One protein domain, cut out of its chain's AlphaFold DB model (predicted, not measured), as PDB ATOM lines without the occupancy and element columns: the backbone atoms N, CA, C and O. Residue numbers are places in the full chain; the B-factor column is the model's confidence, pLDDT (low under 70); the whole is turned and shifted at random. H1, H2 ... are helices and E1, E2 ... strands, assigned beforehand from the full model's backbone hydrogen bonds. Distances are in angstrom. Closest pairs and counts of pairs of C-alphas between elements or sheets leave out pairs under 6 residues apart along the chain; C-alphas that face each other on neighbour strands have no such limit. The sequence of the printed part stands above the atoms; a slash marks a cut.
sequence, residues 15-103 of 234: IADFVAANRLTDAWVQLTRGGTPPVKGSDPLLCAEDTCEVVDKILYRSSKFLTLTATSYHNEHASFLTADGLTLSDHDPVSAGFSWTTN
ATOM      1  N   ILE A  15      -4.879 -14.996  10.941       96.62
ATOM      2  CA  ILE A  15      -5.469 -14.008  10.027       96.62
ATOM      3  C   ILE A  15      -5.381 -14.412   8.550       96.62
ATOM      4  O   ILE A  15      -6.345 -14.227   7.812       96.62
ATOM      5  N   ALA A  16      -4.274 -15.029   8.122       96.12
ATOM      6  CA  ALA A  16      -4.136 -15.535   6.756       96.12
ATOM      7  C   ALA A  16      -5.194 -16.604   6.433       96.12
ATOM      8  O   ALA A  16      -5.861 -16.519   5.399       96.12
ATOM      9  N   ASP A  17      -5.400 -17.550   7.351       96.19
ATOM     10  CA  ASP A  17      -6.391 -18.619   7.204       96.19
ATOM     11  C   ASP A  17      -7.814 -18.052   7.213       96.19
ATOM     12  O   ASP A  17      -8.639 -18.424   6.380       96.19
ATOM     13  N   PHE A  18      -8.098 -17.097   8.107       95.88
ATOM     14  CA  PHE A  18      -9.392 -16.419   8.184       95.88
ATOM     15  C   PHE A  18      -9.727 -15.677   6.884       95.88
ATOM     16  O   PHE A  18     -10.837 -15.815   6.361       95.88
ATOM     17  N   VAL A  19      -8.771 -14.914   6.345       96.81
ATOM     18  CA  VAL A  19      -8.927 -14.177   5.084       96.81
ATOM     19  C   VAL A  19      -9.183 -15.139   3.925       96.81
ATOM     20  O   VAL A  19     -10.142 -14.943   3.174       96.81
ATOM     21  N   ALA A  20      -8.396 -16.214   3.821       96.12
ATOM     22  CA  ALA A  20      -8.542 -17.213   2.768       96.12
ATOM     23  C   ALA A  20      -9.888 -17.958   2.851       96.12
ATOM     24  O   ALA A  20     -10.628 -18.010   1.866       96.12
ATOM     25  N   ALA A  21     -10.250 -18.470   4.032       96.88
ATOM     26  CA  ALA A  21     -11.480 -19.235   4.247       96.88
ATOM     27  C   ALA A  21     -12.748 -18.422   3.931       96.88
ATOM     28  O   ALA A  21     -13.744 -18.968   3.457       96.88
ATOM     29  N   ASN A  22     -12.702 -17.106   4.148       94.06
ATOM     30  CA  ASN A  22     -13.833 -16.205   3.931       94.06
ATOM     31  C   ASN A  22     -13.781 -15.452   2.594       94.06
ATOM     32  O   ASN A  22     -14.657 -14.618   2.341       94.06
ATOM     33  N   ARG A  23     -12.788 -15.747   1.736       94.75
ATOM     34  CA  ARG A  23     -12.572 -15.079   0.440       94.75
ATOM     35  C   ARG A  23     -12.516 -13.553   0.586       94.75
ATOM     36  O   ARG A  23     -13.154 -12.817  -0.168       94.75
ATOM     37  N   LEU A  24     -11.803 -13.096   1.610       96.81
ATOM     38  CA  LEU A  24     -11.590 -11.682   1.891       96.81
ATOM     39  C   LEU A  24     -10.303 -11.196   1.220       96.81
ATOM     40  O   LEU A  24      -9.431 -11.974   0.837       96.81
ATOM     41  N   THR A  25     -10.178  -9.885   1.110       97.69
ATOM     42  CA  THR A  25      -8.959  -9.177   0.736       97.69
ATOM     43  C   THR A  25      -8.616  -8.211   1.859       97.69
ATOM     44  O   THR A  25      -9.498  -7.516   2.360       97.69
ATOM     45  N   ASP A  26      -7.352  -8.183   2.266       97.81
ATOM     46  CA  ASP A  26      -6.826  -7.174   3.185       97.81
ATOM     47  C   ASP A  26      -6.294  -5.989   2.365       97.81
ATOM     48  O   ASP A  26      -5.458  -6.177   1.476       97.81
ATOM     49  N   ALA A  27      -6.797  -4.782   2.640       98.06
ATOM     50  CA  ALA A  27      -6.410  -3.568   1.924       98.06
ATOM     51  C   ALA A  27      -4.908  -3.252   2.048       98.06
ATOM     52  O   ALA A  27      -4.289  -2.864   1.058       98.06
ATOM     53  N   TRP A  28      -4.302  -3.478   3.219       98.12
ATOM     54  CA  TRP A  28      -2.869  -3.259   3.435       98.12
ATOM     55  C   TRP A  28      -2.032  -4.252   2.633       98.12
ATOM     56  O   TRP A  28      -1.092  -3.879   1.930       98.12
ATOM     57  N   VAL A  29      -2.403  -5.535   2.681       98.25
ATOM     58  CA  VAL A  29      -1.698  -6.572   1.916       98.25
ATOM     59  C   VAL A  29      -1.787  -6.281   0.420       98.25
ATOM     60  O   VAL A  29      -0.788  -6.381  -0.289       98.25
ATOM     61  N   GLN A  30      -2.965  -5.897  -0.069       98.12
ATOM     62  CA  GLN A  30      -3.158  -5.587  -1.479       98.12
ATOM     63  C   GLN A  30      -2.330  -4.375  -1.924       98.12
ATOM     64  O   GLN A  30      -1.615  -4.474  -2.920       98.12
ATOM     65  N   LEU A  31      -2.433  -3.251  -1.208       98.25
ATOM     66  CA  LEU A  31      -1.899  -1.964  -1.658       98.25
ATOM     67  C   LEU A  31      -0.432  -1.752  -1.270       98.25
ATOM     68  O   LEU A  31       0.345  -1.269  -2.088       98.25
ATOM     69  N   THR A  32      -0.031  -2.160  -0.066       98.00
ATOM     70  CA  THR A  32       1.336  -1.965   0.442       98.00
ATOM     71  C   THR A  32       2.231  -3.170   0.153       98.00
ATOM     72  O   THR A  32       3.427  -3.020  -0.095       98.00
ATOM     73  N   ARG A  33       1.685  -4.395   0.185       97.38
ATOM     74  CA  ARG A  33       2.473  -5.639   0.045       97.38
ATOM     75  C   ARG A  33       2.345  -6.319  -1.320       97.38
ATOM     76  O   ARG A  33       2.821  -7.441  -1.490       97.38
ATOM     77  N   GLY A  34       1.706  -5.670  -2.296       96.19
ATOM     78  CA  GLY A  34       1.548  -6.217  -3.648       96.19
ATOM     79  C   GLY A  34       0.716  -7.503  -3.696       96.19
ATOM     80  O   GLY A  34       0.955  -8.369  -4.533       96.19
ATOM     81  N   GLY A  35      -0.228  -7.664  -2.766       96.31
ATOM     82  CA  GLY A  35      -1.133  -8.813  -2.691       96.31
ATOM     83  C   GLY A  35      -0.567 -10.051  -1.991       96.31
ATOM     84  O   GLY A  35      -1.301 -11.022  -1.827       96.31
ATOM     85  N   THR A  36       0.694 -10.031  -1.546       96.69
ATOM     86  CA  THR A  36       1.308 -11.165  -0.838       96.69
ATOM     87  C   THR A  36       1.525 -10.813   0.635       96.69
ATOM     88  O   THR A  36       2.320  -9.916   0.929       96.69
ATOM     89  N   PRO A  37       0.837 -11.478   1.582       96.81
ATOM     90  CA  PRO A  37       1.028 -11.190   2.998       96.81
ATOM     91  C   PRO A  37       2.427 -11.625   3.475       96.81
ATOM     92  O   PRO A  37       3.035 -12.511   2.868       96.81
ATOM     93  N   PRO A  38       2.945 -11.041   4.573       97.06
ATOM     94  CA  PRO A  38       4.157 -11.524   5.230       97.06
ATOM     95  C   PRO A  38       4.088 -13.012   5.606       97.06
ATOM     96  O   PRO A  38       3.011 -13.560   5.848       97.06
ATOM     97  N   VAL A  39       5.254 -13.657   5.697       96.44
ATOM     98  CA  VAL A  39       5.355 -15.065   6.103       96.44
ATOM     99  C   VAL A  39       5.049 -15.195   7.594       96.44
ATOM    100  O   VAL A  39       5.610 -14.489   8.428       96.44
ATOM    101  N   LYS A  40       4.177 -16.140   7.946       97.38
ATOM    102  CA  LYS A  40       3.830 -16.410   9.342       97.38
ATOM    103  C   LYS A  40       5.050 -16.834  10.155       97.38
ATOM    104  O   LYS A  40       5.756 -17.765   9.779       97.38
ATOM    105  N   GLY A  41       5.264 -16.165  11.287       96.69
ATOM    106  CA  GLY A  41       6.412 -16.381  12.166       96.69
ATOM    107  C   GLY A  41       7.689 -15.651  11.748       96.69
ATOM    108  O   GLY A  41       8.702 -15.835  12.417       96.69
ATOM    109  N   SER A  42       7.675 -14.850  10.673       97.50
ATOM    110  CA  SER A  42       8.813 -13.984  10.347       97.50
ATOM    111  C   SER A  42       8.933 -12.816  11.326       97.50
ATOM    112  O   SER A  42       8.000 -12.526  12.079       97.50
ATOM    113  N   ASP A  43      10.056 -12.098  11.258       97.62
ATOM    114  CA  ASP A  43      10.255 -10.883  12.046       97.62
ATOM    115  C   ASP A  43       9.099  -9.891  11.833       97.62
ATOM    116  O   ASP A  43       8.642  -9.702  10.694       97.62
ATOM    117  N   PRO A  44       8.592  -9.275  12.913       95.81
ATOM    118  CA  PRO A  44       7.465  -8.367  12.820       95.81
ATOM    119  C   PRO A  44       7.881  -7.061  12.132       95.81
ATOM    120  O   PRO A  44       8.938  -6.494  12.407       95.81
ATOM    121  N   LEU A  45       7.011  -6.552  11.260       95.81
ATOM    122  CA  LEU A  45       7.218  -5.292  10.544       95.81
ATOM    123  C   LEU A  45       6.702  -4.129  11.399       95.81
ATOM    124  O   LEU A  45       5.554  -3.722  11.256       95.81
ATOM    125  N   LEU A  46       7.511  -3.647  12.342       92.94
ATOM    126  CA  LEU A  46       7.083  -2.668  13.347       92.94
ATOM    127  C   LEU A  46       7.570  -1.255  13.018       92.94
ATOM    128  O   LEU A  46       8.770  -0.999  13.031       92.94
ATOM    129  N   CYS A  47       6.628  -0.346  12.778       90.31
ATOM    130  CA  CYS A  47       6.804   1.105  12.723       90.31
ATOM    131  C   CYS A  47       5.424   1.775  12.586       90.31
ATOM    132  O   CYS A  47       4.414   1.080  12.461       90.31
ATOM    133  N   ALA A  48       5.401   3.108  12.575       88.50
ATOM    134  CA  ALA A  48       4.196   3.933  12.485       88.50
ATOM    135  C   ALA A  48       3.913   4.455  11.056       88.50
ATOM    136  O   ALA A  48       3.431   5.568  10.873       88.50
ATOM    137  N   GLU A  49       4.269   3.675  10.031       93.56
ATOM    138  CA  GLU A  49       4.082   4.026   8.615       93.56
ATOM    139  C   GLU A  49       3.244   2.966   7.887       93.56
ATOM    140  O   GLU A  49       3.140   1.822   8.336       93.56
ATOM    141  N   ASP A  50       2.722   3.312   6.707       96.31
ATOM    142  CA  ASP A  50       1.929   2.420   5.844       96.31
ATOM    143  C   ASP A  50       2.658   1.120   5.484       96.31
ATOM    144  O   ASP A  50       2.024   0.106   5.197       96.31
ATOM    145  N   THR A  51       3.995   1.143   5.483       95.69
ATOM    146  CA  THR A  51       4.852  -0.007   5.157       95.69
ATOM    147  C   THR A  51       4.843  -1.090   6.237       95.69
ATOM    148  O   THR A  51       5.182  -2.247   5.949       95.69
ATOM    149  N   CYS A  52       4.424  -0.737   7.452       94.81
ATOM    150  CA  CYS A  52       4.472  -1.589   8.625       94.81
ATOM    151  C   CYS A  52       3.154  -2.289   8.919       94.81
ATOM    152  O   CYS A  52       2.074  -1.907   8.477       94.81
ATOM    153  N   GLU A  53       3.272  -3.383   9.663       95.75
ATOM    154  CA  GLU A  53       2.155  -4.231  10.012       95.75
ATOM    155  C   GLU A  53       1.527  -3.817  11.350       95.75
ATOM    156  O   GLU A  53       2.037  -4.122  12.438       95.75
ATOM    157  N   VAL A  54       0.336  -3.229  11.267       94.56
ATOM    158  CA  VAL A  54      -0.531  -3.010  12.430       94.56
ATOM    159  C   VAL A  54      -1.357  -4.253  12.767       94.56
ATOM    160  O   VAL A  54      -1.460  -5.188  11.971       94.56
ATOM    161  N   VAL A  55      -1.958  -4.275  13.955       94.38
ATOM    162  CA  VAL A  55      -2.766  -5.410  14.429       94.38
ATOM    163  C   VAL A  55      -4.220  -5.389  13.929       94.38
ATOM    164  O   VAL A  55      -4.883  -6.431  13.898       94.38
ATOM    165  N   ASP A  56      -4.695  -4.231  13.472       94.25
ATOM    166  CA  ASP A  56      -6.071  -4.029  13.020       94.25
ATOM    167  C   ASP A  56      -6.166  -4.030  11.500       94.25
ATOM    168  O   ASP A  56      -5.417  -3.342  10.804       94.25
ATOM    169  N   LYS A  57      -7.076  -4.850  10.960       95.62
ATOM    170  CA  LYS A  57      -7.175  -5.082   9.515       95.62
ATOM    171  C   LYS A  57      -8.422  -4.449   8.903       95.62
ATOM    172  O   LYS A  57      -9.544  -4.524   9.425       95.62
ATOM    173  N   ILE A  58      -8.254  -3.909   7.697       97.31
ATOM    174  CA  ILE A  58      -9.364  -3.532   6.818       97.31
ATOM    175  C   ILE A  58      -9.560  -4.651   5.795       97.31
ATOM    176  O   ILE A  58      -8.982  -4.651   4.710       97.31
ATOM    177  N   LEU A  59     -10.397  -5.616   6.174       97.44
ATOM    178  CA  LEU A  59     -10.799  -6.723   5.312       97.44
ATOM    179  C   LEU A  59     -12.071  -6.375   4.537       97.44
ATOM    180  O   LEU A  59     -13.032  -5.856   5.115       97.44
ATOM    181  N   TYR A  60     -12.105  -6.704   3.250       97.00
ATOM    182  CA  TYR A  60     -13.257  -6.477   2.382       97.00
ATOM    183  C   TYR A  60     -13.450  -7.627   1.385       97.00
ATOM    184  O   TYR A  60     -12.561  -8.449   1.180       97.00
ATOM    185  N   ARG A  61     -14.632  -7.707   0.765       95.62
ATOM    186  CA  ARG A  61     -14.898  -8.622  -0.353       95.62
ATOM    187  C   ARG A  61     -15.918  -8.033  -1.314       95.62
ATOM    188  O   ARG A  61     -16.857  -7.361  -0.890       95.62
ATOM    189  N   SER A  62     -15.750  -8.341  -2.593       95.44
ATOM    190  CA  SER A  62     -16.781  -8.101  -3.604       95.44
ATOM    191  C   SER A  62     -17.870  -9.184  -3.546       95.44
ATOM    192  O   SER A  62     -17.718 -10.214  -2.890       95.44
ATOM    193  N   SER A  63     -18.974  -8.956  -4.250       93.00
ATOM    194  CA  SER A  63     -20.045  -9.925  -4.513       93.00
ATOM    195  C   SER A  63     -20.413  -9.890  -5.999       93.00
ATOM    196  O   SER A  63     -19.889  -9.060  -6.742       93.00
ATOM    197  N   LYS A  64     -21.356 -10.726  -6.456       93.50
ATOM    198  CA  LYS A  64     -21.852 -10.631  -7.845       93.50
ATOM    199  C   LYS A  64     -22.538  -9.296  -8.175       93.50
ATOM    200  O   LYS A  64     -22.632  -8.954  -9.352       93.50
ATOM    201  N   PHE A  65     -23.034  -8.572  -7.167       95.12
ATOM    202  CA  PHE A  65     -23.719  -7.287  -7.336       95.12
ATOM    203  C   PHE A  65     -22.781  -6.099  -7.139       95.12
ATOM    204  O   PHE A  65     -22.886  -5.136  -7.885       95.12
ATOM    205  N   LEU A  66     -21.889  -6.154  -6.151       95.00
ATOM    206  CA  LEU A  66     -21.028  -5.037  -5.763       95.00
ATOM    207  C   LEU A  66     -19.562  -5.417  -5.935       95.00
ATOM    208  O   LEU A  66     -19.083  -6.329  -5.256       95.00
ATOM    209  N   THR A  67     -18.845  -4.684  -6.779       97.00
ATOM    210  CA  THR A  67     -17.385  -4.744  -6.846       97.00
ATOM    211  C   THR A  67     -16.806  -3.632  -5.988       97.00
ATOM    212  O   THR A  67     -17.162  -2.469  -6.153       97.00
ATOM    213  N   LEU A  68     -15.917  -4.002  -5.071       97.50
ATOM    214  CA  LEU A  68     -15.143  -3.084  -4.243       97.50
ATOM    215  C   LEU A  68     -13.684  -3.118  -4.688       97.50
ATOM    216  O   LEU A  68     -13.106  -4.191  -4.879       97.50
ATOM    217  N   THR A  69     -13.075  -1.947  -4.810       97.50
ATOM    218  CA  THR A  69     -11.647  -1.805  -5.097       97.50
ATOM    219  C   THR A  69     -11.056  -0.830  -4.099       97.50
ATOM    220  O   THR A  69     -11.435   0.342  -4.092       97.50
ATOM    221  N   ALA A  70     -10.153  -1.317  -3.245       97.94
ATOM    222  CA  ALA A  70      -9.382  -0.444  -2.375       97.94
ATOM    223  C   ALA A  70      -8.478   0.445  -3.243       97.94
ATOM    224  O   ALA A  70      -7.839  -0.034  -4.179       97.94
ATOM    225  N   THR A  71      -8.475   1.743  -2.967       98.31
ATOM    226  CA  THR A  71      -7.752   2.761  -3.749       98.31
ATOM    227  C   THR A  71      -6.623   3.409  -2.963       98.31
ATOM    228  O   THR A  71      -5.715   3.974  -3.561       98.31
ATOM    229  N   SER A  72      -6.689   3.351  -1.636       98.06
ATOM    230  CA  SER A  72      -5.660   3.849  -0.730       98.06
ATOM    231  C   SER A  72      -5.719   3.089   0.589       98.06
ATOM    232  O   SER A  72      -6.755   2.517   0.937       98.06
ATOM    233  N   TYR A  73      -4.604   3.093   1.307       97.88
ATOM    234  CA  TYR A  73      -4.473   2.600   2.670       97.88
ATOM    235  C   TYR A  73      -3.512   3.528   3.402       97.88
ATOM    236  O   TYR A  73      -2.475   3.840   2.823       97.88
ATOM    237  N   HIS A  74      -3.840   3.916   4.634       97.31
ATOM    238  CA  HIS A  74      -2.949   4.698   5.487       97.31
ATOM    239  C   HIS A  74      -2.953   4.198   6.930       97.31
ATOM    240  O   HIS A  74      -4.002   3.855   7.482       97.31
ATOM    241  N   ASN A  75      -1.770   4.194   7.539       95.31
ATOM    242  CA  ASN A  75      -1.581   4.241   8.976       95.31
ATOM    243  C   ASN A  75      -1.694   5.711   9.411       95.31
ATOM    244  O   ASN A  75      -0.895   6.563   9.027       95.31
ATOM    245  N   GLU A  76      -2.708   6.005  10.214       94.88
ATOM    246  CA  GLU A  76      -3.061   7.356  10.639       94.88
ATOM    247  C   GLU A  76      -2.341   7.780  11.929       94.88
ATOM    248  O   GLU A  76      -2.722   8.784  12.523       94.88
ATOM    249  N   HIS A  77      -1.308   7.054  12.383       93.69
ATOM    250  CA  HIS A  77      -0.588   7.306  13.639       93.69
ATOM    251  C   HIS A  77      -0.331   8.795  13.915       93.69
ATOM    252  O   HIS A  77      -0.688   9.301  14.977       93.69
ATOM    253  N   ALA A  78       0.231   9.517  12.939       92.75
ATOM    254  CA  ALA A  78       0.584  10.930  13.083       92.75
ATOM    255  C   ALA A  78      -0.626  11.839  13.383       92.75
ATOM    256  O   ALA A  78      -0.481  12.853  14.065       92.75
ATOM    257  N   SER A  79      -1.818  11.468  12.910       91.81
ATOM    258  CA  SER A  79      -3.078  12.180  13.157       91.81
ATOM    259  C   SER A  79      -3.663  11.888  14.548       91.81
ATOM    260  O   SER A  79      -4.607  12.557  14.965       91.81
ATOM    261  N   PHE A  80      -3.121  10.899  15.266       92.00
ATOM    262  CA  PHE A  80      -3.616  10.403  16.555       92.00
ATOM    263  C   PHE A  80      -2.595  10.564  17.689       92.00
ATOM    264  O   PHE A  80      -2.548   9.778  18.642       92.00
ATOM    265  N   LEU A  81      -1.814  11.640  17.603       95.00
ATOM    266  CA  LEU A  81      -0.920  12.097  18.657       95.00
ATOM    267  C   LEU A  81      -1.499  13.319  19.375       95.00
ATOM    268  O   LEU A  81      -2.178  14.162  18.784       95.00
ATOM    269  N   THR A  82      -1.207  13.444  20.666       94.69
ATOM    270  CA  THR A  82      -1.386  14.690  21.413       94.69
ATOM    271  C   THR A  82      -0.419  15.768  20.905       94.69
ATOM    272  O   THR A  82       0.540  15.490  20.184       94.69
ATOM    273  N   ALA A  83      -0.627  17.022  21.318       94.81
ATOM    274  CA  ALA A  83       0.252  18.134  20.944       94.81
ATOM    275  C   ALA A  83       1.716  17.952  21.406       94.81
ATOM    276  O   ALA A  83       2.624  18.514  20.799       94.81
ATOM    277  N   ASP A  84       1.946  17.172  22.464       95.69
ATOM    278  CA  ASP A  84       3.261  16.784  22.985       95.69
ATOM    279  C   ASP A  84       3.785  15.450  22.414       95.69
ATOM    280  O   ASP A  84       4.829  14.965  22.845       95.69
ATOM    281  N   GLY A  85       3.109  14.879  21.409       93.38
ATOM    282  CA  GLY A  85       3.569  13.701  20.668       93.38
ATOM    283  C   GLY A  85       3.263  12.354  21.330       93.38
ATOM    284  O   GLY A  85       3.848  11.345  20.943       93.38
ATOM    285  N   LEU A  86       2.371  12.312  22.324       93.88
ATOM    286  CA  LEU A  86       1.939  11.072  22.971       93.88
ATOM    287  C   LEU A  86       0.819  10.407  22.171       93.88
ATOM    288  O   LEU A  86      -0.074  11.070  21.651       93.88
ATOM    289  N   THR A  87       0.835   9.080  22.108       92.25
ATOM    290  CA  THR A  87      -0.203   8.297  21.430       92.25
ATOM    291  C   THR A  87      -1.530   8.359  22.186       92.25
ATOM    292  O   THR A  87      -1.574   8.115  23.392       92.25
ATOM    293  N   LEU A  88      -2.629   8.633  21.477       91.56
ATOM    294  CA  LEU A  88      -3.990   8.647  22.043       91.56
ATOM    295  C   LEU A  88      -4.626   7.252  22.167       91.56
ATOM    296  O   LEU A  88      -5.674   7.101  22.793       91.56
ATOM    297  N   SER A  89      -4.007   6.252  21.546       88.81
ATOM    298  CA  SER A  89      -4.446   4.863  21.466       88.81
ATOM    299  C   SER A  89      -3.219   3.960  21.564       88.81
ATOM    300  O   SER A  89      -2.122   4.361  21.176       88.81
ATOM    301  N   ASP A  90      -3.387   2.751  22.087       87.81
ATOM    302  CA  ASP A  90      -2.361   1.706  22.063       87.81
ATOM    303  C   ASP A  90      -2.259   1.015  20.692       87.81
ATOM    304  O   ASP A  90      -1.284   0.306  20.427       87.81
ATOM    305  N   HIS A  91      -3.232   1.253  19.807       89.75
ATOM    306  CA  HIS A  91      -3.218   0.856  18.401       89.75
ATOM    307  C   HIS A  91      -3.209   2.073  17.472       89.75
ATOM    308  O   HIS A  91      -3.992   3.011  17.653       89.75
ATOM    309  N   ASP A  92      -2.392   2.002  16.423       89.88
ATOM    310  CA  ASP A  92      -2.412   2.958  15.319       89.88
ATOM    311  C   ASP A  92      -3.701   2.800  14.496       89.88
ATOM    312  O   ASP A  92      -3.957   1.713  13.961       89.88
ATOM    313  N   PRO A  93      -4.521   3.857  14.346       91.75
ATOM    314  CA  PRO A  93      -5.709   3.782  13.513       91.75
ATOM    315  C   PRO A  93      -5.332   3.624  12.046       91.75
ATOM    316  O   PRO A  93      -4.332   4.161  11.577       91.75
ATOM    317  N   VAL A  94      -6.170   2.913  11.299       94.38
ATOM    318  CA  VAL A  94      -5.964   2.697   9.867       94.38
ATOM    319  C   VAL A  94      -7.163   3.150   9.062       94.38
ATOM    320  O   VAL A  94      -8.316   2.963   9.464       94.38
ATOM    321  N   SER A  95      -6.890   3.704   7.889       96.31
ATOM    322  CA  SER A  95      -7.900   4.123   6.929       96.31
ATOM    323  C   SER A  95      -7.683   3.433   5.583       96.31
ATOM    324  O   SER A  95      -6.584   2.995   5.243       96.31
ATOM    325  N   ALA A  96      -8.761   3.285   4.814       97.50
ATOM    326  CA  ALA A  96      -8.683   2.841   3.430       97.50
ATOM    327  C   ALA A  96      -9.750   3.538   2.590       97.50
ATOM    328  O   ALA A  96     -10.914   3.634   2.992       97.50
ATOM    329  N   GLY A  97      -9.352   3.996   1.407       98.19
ATOM    330  CA  GLY A  97     -10.262   4.492   0.386       98.19
ATOM    331  C   GLY A  97     -10.813   3.340  -0.445       98.19
ATOM    332  O   GLY A  97     -10.096   2.388  -0.750       98.19
ATOM    333  N   PHE A  98     -12.080   3.438  -0.845       98.19
ATOM    334  CA  PHE A  98     -12.708   2.478  -1.748       98.19
ATOM    335  C   PHE A  98     -13.393   3.193  -2.904       98.19
ATOM    336  O   PHE A  98     -14.150   4.144  -2.707       98.19
ATOM    337  N   SER A  99     -13.200   2.656  -4.103       98.25
ATOM    338  CA  SER A  99     -14.129   2.844  -5.212       98.25
ATOM    339  C   SER A  99     -15.025   1.616  -5.331       98.25
ATOM    340  O   SER A  99     -14.668   0.514  -4.892       98.25
ATOM    341  N   TRP A 100     -16.215   1.807  -5.892       97.81
ATOM    342  CA  TRP A 100     -17.167   0.724  -6.063       97.81
ATOM    343  C   TRP A 100     -17.960   0.865  -7.353       97.81
ATOM    344  O   TRP A 100     -18.202   1.967  -7.844       97.81
ATOM    345  N   THR A 101     -18.386  -0.274  -7.886       97.94
ATOM    346  CA  THR A 101     -19.311  -0.356  -9.017       97.94
ATOM    347  C   THR A 101     -20.368  -1.413  -8.739       97.94
ATOM    348  O   THR A 101     -20.137  -2.374  -7.996       97.94
ATOM    349  N   THR A 102     -21.552  -1.231  -9.319       96.44
ATOM    350  CA  THR A 102     -22.622  -2.227  -9.269       96.44
ATOM    351  C   THR A 102     -22.750  -2.949 -10.598       96.44
ATOM    352  O   THR A 102     -22.588  -2.369 -11.672       96.44
ATOM    353  N   ASN A 103     -23.059  -4.239 -10.530       96.12
ATOM    354  CA  ASN A 103     -23.344  -5.048 -11.698       96.12
ATOM    355  C   ASN A 103     -24.798  -4.809 -12.146       96.12
ATOM    356  O   ASN A 103     -25.721  -5.192 -11.420       96.12
TER     357      ASN A 103
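This is residues 15 to 103 of the 234 residues of the protein "Jacalin-type lectin domain-containing protein" of Actinoplanes octamycinicus (UniProt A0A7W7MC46). Little regular structure: a long ribbon of two antiparallel strands, E1 and E2, has H2 and much of the loop of residues 32 to 65 over one side, H1 beyond, and H3 at one end. The 89 printed residues run H1, H2, E1, H3, E2, mixed class, with 35 in named elements. The whole is elongated, 49 by 31 by 18 A, and only just loose, close to compact, with radius of gyration of the C-alphas 14.7 A.

H1, residues 15 to 21, begins at C-alpha (-5.469, -14.008, 10.027). H2 is 27 to 31. E1, 66 to 75, measures 26.1 A and bends by 53 degrees at residue 71. H3 is 77 to 80. E2, 94 to 102, measures 25.8 A and ends at C-alpha (-22.622, -2.227, -9.269).

E1 and E2 are antiparallel, 162 degrees, with N 71 and O 97 2.8 A apart, within hydrogen-bond range. The closest C-alphas of H2 and E1, Ala 27 and Ala 70, are 6.1 A apart. Residues 25 to 26 pair antiparallel with 59 to 60. H1 and E1 are apart. In H1 and H2 every O i to N i+4 pair is within range; H3 is too short for one.

The printed part has no cut. The links H2 to E1 and H3 to E2 are long. No printed residue is under 70 in pLDDT.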